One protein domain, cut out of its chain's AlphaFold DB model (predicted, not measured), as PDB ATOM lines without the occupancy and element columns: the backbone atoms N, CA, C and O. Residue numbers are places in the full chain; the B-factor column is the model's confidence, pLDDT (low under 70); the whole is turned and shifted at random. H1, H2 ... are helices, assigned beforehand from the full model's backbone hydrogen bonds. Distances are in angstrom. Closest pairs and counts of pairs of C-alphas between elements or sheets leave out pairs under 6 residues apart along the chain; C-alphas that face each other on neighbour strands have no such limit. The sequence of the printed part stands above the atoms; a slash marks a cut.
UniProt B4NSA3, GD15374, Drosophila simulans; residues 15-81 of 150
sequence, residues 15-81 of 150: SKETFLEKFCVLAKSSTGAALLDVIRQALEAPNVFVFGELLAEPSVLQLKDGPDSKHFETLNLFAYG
ATOM      1  N   SER A  15     160.744 189.566 163.167       46.00
ATOM      2  CA  SER A  15     160.601 190.275 164.445       46.00
ATOM      3  C   SER A  15     161.275 191.649 164.438       46.00
ATOM      4  O   SER A  15     160.716 192.581 165.014       46.00
ATOM      5  N   LYS A  16     162.430 191.799 163.770       51.72
ATOM      6  CA  LYS A  16     163.157 193.081 163.676       51.72
ATOM      7  C   LYS A  16     162.386 194.076 162.797       51.72
ATOM      8  O   LYS A  16     162.178 195.215 163.217       51.72
ATOM      9  N   GLU A  17     161.864 193.607 161.662       51.69
ATOM     10  CA  GLU A  17     160.978 194.371 160.768       51.69
ATOM     11  C   GLU A  17     159.703 194.837 161.487       51.69
ATOM     12  O   GLU A  17     159.332 196.000 161.379       51.69
ATOM     13  N   THR A  18     159.107 194.009 162.354       62.69
ATOM     14  CA  THR A  18     157.882 194.393 163.084       62.69
ATOM     15  C   THR A  18     158.089 195.580 164.038       62.69
ATOM     16  O   THR A  18     157.187 196.404 164.199       62.69
ATOM     17  N   PHE A  19     159.233 195.679 164.727       70.69
ATOM     18  CA  PHE A  19     159.489 196.815 165.626       70.69
ATOM     19  C   PHE A  19     159.761 198.091 164.838       70.69
ATOM     20  O   PHE A  19     159.208 199.138 165.169       70.69
ATOM     21  N   LEU A  20     160.566 197.996 163.782       71.00
ATOM     22  CA  LEU A  20     160.865 199.123 162.908       71.00
ATOM     23  C   LEU A  20     159.623 199.642 162.192       71.00
ATOM     24  O   LEU A  20     159.379 200.845 162.219       71.00
ATOM     25  N   GLU A  21     158.787 198.750 161.659       75.31
ATOM     26  CA  GLU A  21     157.490 199.109 161.086       75.31
ATOM     27  C   GLU A  21     156.615 199.826 162.108       75.31
ATOM     28  O   GLU A  21     156.045 200.868 161.796       75.31
ATOM     29  N   LYS A  22     156.544 199.335 163.353       81.00
ATOM     30  CA  LYS A  22     155.802 200.020 164.421       81.00
ATOM     31  C   LYS A  22     156.336 201.429 164.661       81.00
ATOM     32  O   LYS A  22     155.539 202.360 164.716       81.00
ATOM     33  N   PHE A  23     157.652 201.605 164.782       81.50
ATOM     34  CA  PHE A  23     158.251 202.929 164.983       81.50
ATOM     35  C   PHE A  23     158.068 203.841 163.763       81.50
ATOM     36  O   PHE A  23     157.809 205.024 163.939       81.50
ATOM     37  N   CYS A  24     158.114 203.302 162.545       78.50
ATOM     38  CA  CYS A  24     157.862 204.034 161.305       78.50
ATOM     39  C   CYS A  24     156.395 204.486 161.203       78.50
ATOM     40  O   CYS A  24     156.116 205.652 160.934       78.50
ATOM     41  N   VAL A  25     155.439 203.603 161.506       82.31
ATOM     42  CA  VAL A  25     154.009 203.946 161.578       82.31
ATOM     43  C   VAL A  25     153.756 204.991 162.664       82.31
ATOM     44  O   VAL A  25     153.058 205.977 162.423       82.31
ATOM     45  N   LEU A  26     154.363 204.823 163.841       80.62
ATOM     46  CA  LEU A  26     154.282 205.812 164.910       80.62
ATOM     47  C   LEU A  26     154.886 207.145 164.473       80.62
ATOM     48  O   LEU A  26     154.265 208.171 164.720       80.62
ATOM     49  N   ALA A  27     156.022 207.159 163.776       81.12
ATOM     50  CA  ALA A  27     156.645 208.377 163.267       81.12
ATOM     51  C   ALA A  27     155.816 209.080 162.179       81.12
ATOM     52  O   ALA A  27     155.823 210.308 162.099       81.12
ATOM     53  N   LYS A  28     155.052 208.328 161.378       80.31
ATOM     54  CA  LYS A  28     154.097 208.878 160.398       80.31
ATOM     55  C   LYS A  28     152.904 209.550 161.061       80.31
ATOM     56  O   LYS A  28     152.444 210.587 160.595       80.31
ATOM     57  N   SER A  29     152.389 208.959 162.138       77.56
ATOM     58  CA  SER A  29     151.247 209.507 162.880       77.56
ATOM     59  C   SER A  29     151.638 210.489 163.989       77.56
ATOM     60  O   SER A  29     150.768 211.181 164.512       77.56
ATOM     61  N   SER A  30     152.922 210.579 164.339       77.00
ATOM     62  CA  SER A  30     153.443 211.456 165.390       77.00
ATOM     63  C   SER A  30     154.131 212.680 164.798       77.00
ATOM     64  O   SER A  30     154.884 212.590 163.835       77.00
ATOM     65  N   THR A  31     153.912 213.841 165.406       71.88
ATOM     66  CA  THR A  31     154.552 215.108 165.023       71.88
ATOM     67  C   THR A  31     155.097 215.818 166.260       71.88
ATOM     68  O   THR A  31     154.536 215.700 167.353       71.88
ATOM     69  N   GLY A  32     156.215 216.533 166.104       76.38
ATOM     70  CA  GLY A  32     156.865 217.266 167.196       76.38
ATOM     71  C   GLY A  32     157.227 216.361 168.379       76.38
ATOM     72  O   GLY A  32     157.893 215.345 168.199       76.38
ATOM     73  N   ALA A  33     156.741 216.694 169.579       76.19
ATOM     74  CA  ALA A  33     157.081 216.013 170.832       76.19
ATOM     75  C   ALA A  33     156.792 214.499 170.842       76.19
ATOM     76  O   ALA A  33     157.570 213.733 171.405       76.19
ATOM     77  N   ALA A  34     155.712 214.048 170.193       80.88
ATOM     78  CA  ALA A  34     155.394 212.621 170.114       80.88
ATOM     79  C   ALA A  34     156.441 211.854 169.291       80.88
ATOM     80  O   ALA A  34     156.798 210.730 169.627       80.88
ATOM     81  N   LEU A  35     156.987 212.483 168.246       81.81
ATOM     82  CA  LEU A  35     158.046 211.889 167.437       81.81
ATOM     83  C   LEU A  35     159.362 211.783 168.217       81.81
ATOM     84  O   LEU A  35     160.091 210.812 168.047       81.81
ATOM     85  N   LEU A  36     159.649 212.734 169.110       81.69
ATOM     86  CA  LEU A  36     160.813 212.658 170.001       81.69
ATOM     87  C   LEU A  36     160.709 211.475 170.953       81.69
ATOM     88  O   LEU A  36     161.693 210.774 171.164       81.69
ATOM     89  N   ASP A  37     159.513 211.235 171.489       82.88
ATOM     90  CA  ASP A  37     159.255 210.092 172.358       82.88
ATOM     91  C   ASP A  37     159.418 208.772 171.590       82.88
ATOM     92  O   ASP A  37     160.093 207.861 172.060       82.88
ATOM     93  N   VAL A  38     158.924 208.710 170.348       83.69
ATOM     94  CA  VAL A  38     159.143 207.579 169.427       83.69
ATOM     95  C   VAL A  38     160.633 207.358 169.154       83.69
ATOM     96  O   VAL A  38     161.097 206.224 169.242       83.69
ATOM     97  N   ILE A  39     161.402 208.416 168.866       82.88
ATOM     98  CA  ILE A  39     162.856 208.334 168.659       82.88
ATOM     99  C   ILE A  39     163.536 207.831 169.927       82.88
ATOM    100  O   ILE A  39     164.357 206.923 169.863       82.88
ATOM    101  N   ARG A  40     163.180 208.378 171.088       82.94
ATOM    102  CA  ARG A  40     163.747 207.976 172.372       82.94
ATOM    103  C   ARG A  40     163.455 206.508 172.672       82.94
ATOM    104  O   ARG A  40     164.382 205.768 172.980       82.94
ATOM    105  N   GLN A  41     162.214 206.066 172.489       82.75
ATOM    106  CA  GLN A  41     161.834 204.661 172.619       82.75
ATOM    107  C   GLN A  41     162.588 203.772 171.622       82.75
ATOM    108  O   GLN A  41     163.062 202.704 172.001       82.75
ATOM    109  N   ALA A  42     162.758 204.208 170.372       82.62
ATOM    110  CA  ALA A  42     163.519 203.464 169.370       82.62
ATOM    111  C   ALA A  42     165.014 203.381 169.729       82.62
ATOM    112  O   ALA A  42     165.645 202.343 169.527       82.62
ATOM    113  N   LEU A  43     165.584 204.447 170.296       80.00
ATOM    114  CA  LEU A  43     166.959 204.486 170.792       80.00
ATOM    115  C   LEU A  43     167.135 203.579 172.018       80.00
ATOM    116  O   LEU A  43     168.110 202.836 172.065       80.00
ATOM    117  N   GLU A  44     166.183 203.559 172.953       77.88
ATOM    118  CA  GLU A  44     166.207 202.670 174.126       77.88
ATOM    119  C   GLU A  44     165.905 201.207 173.778       77.88
ATOM    120  O   GLU A  44     166.344 200.307 174.490       77.88
ATOM    121  N   ALA A  45     165.197 200.939 172.676       78.31
ATOM    122  CA  ALA A  45     164.813 199.587 172.288       78.31
ATOM    123  C   ALA A  45     166.038 198.755 171.864       78.31
ATOM    124  O   ALA A  45     166.563 198.975 170.773       78.31
ATOM    125  N   PRO A  46     166.470 197.736 172.624       66.94
ATOM    126  CA  PRO A  46     167.682 196.968 172.320       66.94
ATOM    127  C   PRO A  46     167.567 196.113 171.052       66.94
ATOM    128  O   PRO A  46     168.547 195.527 170.638       66.94
ATOM    129  N   ASN A  47     166.390 196.040 170.423       68.81
ATOM    130  CA  ASN A  47     166.155 195.244 169.215       68.81
ATOM    131  C   ASN A  47     166.188 196.077 167.921       68.81
ATOM    132  O   ASN A  47     166.047 195.521 166.832       68.81
ATOM    133  N   VAL A  48     166.314 197.407 168.021       73.19
ATOM    134  CA  VAL A  48     166.224 198.326 166.874       73.19
ATOM    135  C   VAL A  48     167.575 198.957 166.599       73.19
ATOM    136  O   VAL A  48     167.977 199.886 167.285       73.19
ATOM    137  N   PHE A  49     168.261 198.479 165.572       70.88
ATOM    138  CA  PHE A  49     169.595 198.960 165.190       70.88
ATOM    139  C   PHE A  49     169.602 199.707 163.855       70.88
ATOM    140  O   PHE A  49     170.548 200.420 163.538       70.88
ATOM    141  N   VAL A  50     168.533 199.578 163.070       72.75
ATOM    142  CA  VAL A  50     168.416 200.244 161.776       72.75
ATOM    143  C   VAL A  50     167.547 201.479 161.954       72.75
ATOM    144  O   VAL A  50     166.341 201.390 162.126       72.75
ATOM    145  N   PHE A  51     168.170 202.650 161.919       79.88
ATOM    146  CA  PHE A  51     167.457 203.927 161.996       79.88
ATOM    147  C   PHE A  51     167.314 204.604 160.633       79.88
ATOM    148  O   PHE A  51     166.694 205.658 160.545       79.88
ATOM    149  N   GLY A  52     167.848 203.996 159.569       76.62
ATOM    150  CA  GLY A  52     167.796 204.544 158.213       76.62
ATOM    151  C   GLY A  52     166.370 204.767 157.708       76.62
ATOM    152  O   GLY A  52     166.091 205.824 157.156       76.62
ATOM    153  N   GLU A  53     165.449 203.827 157.954       77.81
ATOM    154  CA  GLU A  53     164.040 204.000 157.566       77.81
ATOM    155  C   GLU A  53     163.347 205.090 158.382       77.81
ATOM    156  O   GLU A  53     162.645 205.921 157.819       77.81
ATOM    157  N   LEU A  54     163.597 205.139 159.696       80.88
ATOM    158  CA  LEU A  54     163.045 206.190 160.550       80.88
ATOM    159  C   LEU A  54     163.566 207.570 160.125       80.88
ATOM    160  O   LEU A  54     162.815 208.536 160.098       80.88
ATOM    161  N   LEU A  55     164.845 207.662 159.756       79.25
ATOM    162  CA  LEU A  55     165.483 208.894 159.301       79.25
ATOM    163  C   LEU A  55     165.019 209.323 157.901       79.25
ATOM    164  O   LEU A  55     165.005 210.517 157.604       79.25
ATOM    165  N   ALA A  56     164.607 208.371 157.059       80.19
ATOM    166  CA  ALA A  56     164.021 208.638 155.749       80.19
ATOM    167  C   ALA A  56     162.593 209.211 155.831       80.19
ATOM    168  O   ALA A  56     162.095 209.747 154.839       80.19
ATOM    169  N   GLU A  57     161.934 209.134 156.992       81.50
ATOM    170  CA  GLU A  57     160.590 209.673 157.153       81.50
ATOM    171  C   GLU A  57     160.581 211.214 157.127       81.50
ATOM    172  O   GLU A  57     161.350 211.877 157.836       81.50
ATOM    173  N   PRO A  58     159.658 211.834 156.367       80.00
ATOM    174  CA  PRO A  58     159.571 213.287 156.247       80.00
ATOM    175  C   PRO A  58     159.241 213.972 157.577       80.00
ATOM    176  O   PRO A  58     159.607 215.132 157.773       80.00
ATOM    177  N   SER A  59     158.574 213.282 158.507       79.50
ATOM    178  CA  SER A  59     158.335 213.791 159.863       79.50
ATOM    179  C   SER A  59     159.648 214.019 160.616       79.50
ATOM    180  O   SER A  59     159.795 215.019 161.310       79.50
ATOM    181  N   VAL A  60     160.621 213.119 160.442       79.94
ATOM    182  CA  VAL A  60     161.930 213.176 161.104       79.94
ATOM    183  C   VAL A  60     162.819 214.226 160.446       79.94
ATOM    184  O   VAL A  60     163.434 215.026 161.143       79.94
ATOM    185  N   LEU A  61     162.804 214.327 159.115       78.31
ATOM    186  CA  LEU A  61     163.529 215.376 158.385       78.31
ATOM    187  C   LEU A  61     163.080 216.798 158.752       78.31
ATOM    188  O   LEU A  61     163.895 217.717 158.729       78.31
ATOM    189  N   GLN A  62     161.807 216.985 159.107       78.31
ATOM    190  CA  GLN A  62     161.292 218.276 159.573       78.31
ATOM    191  C   GLN A  62     161.801 218.656 160.971       78.31
ATOM    192  O   GLN A  62     161.897 219.845 161.267       78.31
ATOM    193  N   LEU A  63     162.177 217.684 161.813       74.12
ATOM    194  CA  LEU A  63     162.735 217.965 163.143       74.12
ATOM    195  C   LEU A  63     164.116 218.624 163.078       74.12
ATOM    196  O   LEU A  63     164.481 219.328 164.017       74.12
ATOM    197  N   LYS A  64     164.867 218.435 161.982       70.94
ATOM    198  CA  LYS A  64     166.213 219.006 161.820       70.94
ATOM    199  C   LYS A  64     166.224 220.540 161.905       70.94
ATOM    200  O   LYS A  64     167.209 221.127 162.320       70.94
ATOM    201  N   ASP A  65     165.152 221.186 161.444       68.31
ATOM    202  CA  ASP A  65     165.039 222.651 161.373       68.31
ATOM    203  C   ASP A  65     164.392 223.229 162.648       68.31
ATOM    204  O   ASP A  65     164.243 224.442 162.797       68.31
ATOM    205  N   GLY A  66     163.981 222.356 163.573       69.25
ATOM    206  CA  GLY A  66     163.297 222.714 164.807       69.25
ATOM    207  C   GLY A  66     164.216 222.800 166.033       69.25
ATOM    208  O   GLY A  66     165.405 222.484 165.974       69.25
ATOM    209  N   PRO A  67     163.653 223.161 167.201       69.62
ATOM    210  CA  PRO A  67     164.365 223.136 168.486       69.62
ATOM    211  C   PRO A  67     164.837 221.726 168.887       69.62
ATOM    212  O   PRO A  67     165.713 221.581 169.739       69.62
ATOM    213  N   ASP A  68     164.287 220.695 168.244       72.94
ATOM    214  CA  ASP A  68     164.575 219.289 168.502       72.94
ATOM    215  C   ASP A  68     165.622 218.685 167.561       72.94
ATOM    216  O   ASP A  68     165.773 217.459 167.520       72.94
ATOM    217  N   SER A  69     166.381 219.533 166.855       79.25
ATOM    218  CA  SER A  69     167.485 219.118 165.982       79.25
ATOM    219  C   SER A  69     168.372 218.073 166.669       79.25
ATOM    220  O   SER A  69     168.646 217.027 166.093       79.25
ATOM    221  N   LYS A  70     168.657 218.236 167.971       83.50
ATOM    222  CA  LYS A  70     169.480 217.295 168.751       83.50
ATOM    223  C   LYS A  70     169.021 215.837 168.693       83.50
ATOM    224  O   LYS A  70     169.855 214.930 168.679       83.50
ATOM    225  N   HIS A  71     167.710 215.583 168.679       82.69
ATOM    226  CA  HIS A  71     167.174 214.223 168.559       82.69
ATOM    227  C   HIS A  71     167.389 213.672 167.149       82.69
ATOM    228  O   HIS A  71     167.754 212.508 167.001       82.69
ATOM    229  N   PHE A  72     167.214 214.515 166.128       84.06
ATOM    230  CA  PHE A  72     167.503 214.168 164.740       84.06
ATOM    231  C   PHE A  72     168.995 213.875 164.539       84.06
ATOM    232  O   PHE A  72     169.345 212.838 163.983       84.06
ATOM    233  N   GLU A  73     169.879 214.735 165.043       84.62
ATOM    234  CA  GLU A  73     171.325 214.522 164.994       84.62
ATOM    235  C   GLU A  73     171.735 213.246 165.721       84.62
ATOM    236  O   GLU A  73     172.558 212.494 165.205       84.62
ATOM    237  N   THR A  74     171.129 212.960 166.874       85.12
ATOM    238  CA  THR A  74     171.375 211.706 167.596       85.12
ATOM    239  C   THR A  74     170.904 210.509 166.778       85.12
ATOM    240  O   THR A  74     171.636 209.540 166.630       85.12
ATOM    241  N   LEU A  75     169.721 210.564 166.172       84.00
ATOM    242  CA  LEU A  75     169.252 209.487 165.303       84.00
ATOM    243  C   LEU A  75     170.190 209.278 164.101       84.00
ATOM    244  O   LEU A  75     170.529 208.145 163.764       84.00
ATOM    245  N   ASN A  76     170.653 210.370 163.491       84.50
ATOM    246  CA  ASN A  76     171.599 210.345 162.379       84.50
ATOM    247  C   ASN A  76     172.950 209.747 162.786       84.50
ATOM    248  O   ASN A  76     173.541 208.970 162.039       84.50
ATOM    249  N   LEU A  77     173.407 210.061 163.994       85.00
ATOM    250  CA  LEU A  77     174.597 209.480 164.597       85.00
ATOM    251  C   LEU A  77     174.452 207.969 164.799       85.00
ATOM    252  O   LEU A  77     175.378 207.229 164.503       85.00
ATOM    253  N   PHE A  78     173.290 207.492 165.242       83.38
ATOM    254  CA  PHE A  78     173.039 206.056 165.373       83.38
ATOM    255  C   PHE A  78     172.897 205.357 164.010       83.38
ATOM    256  O   PHE A  78     173.228 204.181 163.891       83.38
ATOM    257  N   ALA A  79     172.415 206.056 162.980       82.62
ATOM    258  CA  ALA A  79     172.269 205.502 161.637       82.62
ATOM    259  C   ALA A  79     173.599 205.427 160.860       82.62
ATOM    260  O   ALA A  79     173.835 204.456 160.141       82.62
ATOM    261  N   TYR A  80     174.453 206.450 160.980       78.81
ATOM    262  CA  TYR A  80     175.639 206.623 160.126       78.81
ATOM    263  C   TYR A  80     176.929 206.974 160.870       78.81
ATOM    264  O   TYR A  80     178.006 206.909 160.275       78.81
ATOM    265  N   GLY A  81     176.829 207.395 162.125       79.69
ATOM    266  CA  GLY A  81     177.949 207.885 162.914       79.69
ATOM    267  C   GLY A  81     178.572 206.832 163.823       79.69
ATOM    268  O   GLY A  81     178.227 205.650 163.797       79.69
TER     269      GLY A  81
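AT A GLANCE: This is residues 15 to 81 of the 150 residues of the protein "GD15374" of Drosophila simulans (UniProt B4NSA3). H1 and H2 form a helical hairpin, and H5 lies beside H2, apart from H1. Short helices H3 and H4 bridge H1 and H5 on the side away from H2. The printed part has 67 residues, with five named helices in the order H1 to H5 and no named strand: all helix, compact, radius of gyration of the C-alphas 10.6 A, spans 33 by 27 by 18 A.

IN THESE COORDINATES: Find C-alpha 15 at (160.601, 190.275, 164.445); from there H1 runs 21.4 A to residue 29. Next come H2, residues 33 to 44, 16.5 A; H3, 52 to 56; H4, 58 to 63; and H5, 69 to 80, 16.0 A, ending at (175.639, 206.623, 160.126).

HOW THE PARTS SIT: H1 touches H2 with residues 23 to 27 alone, at a shallow tilt of 15 degrees, opposite ways; the closest C-alphas, Ala 27 and Leu 35, are 5.6 A apart. H3 touches H1 at C-alphas Cys 24 and Leu 54, 5.7 A, and H5 at Gly 52 and Ala 79, 5.7 A. Every O i to N i+4 pair is within hydrogen-bond range in H1, H2, H3 and H5; in H4, 1 of 2.

THE WHOLE: The printed part has no cut. Residues 15 to 18, 46 to 47 and 65 to 67 have pLDDT under 70.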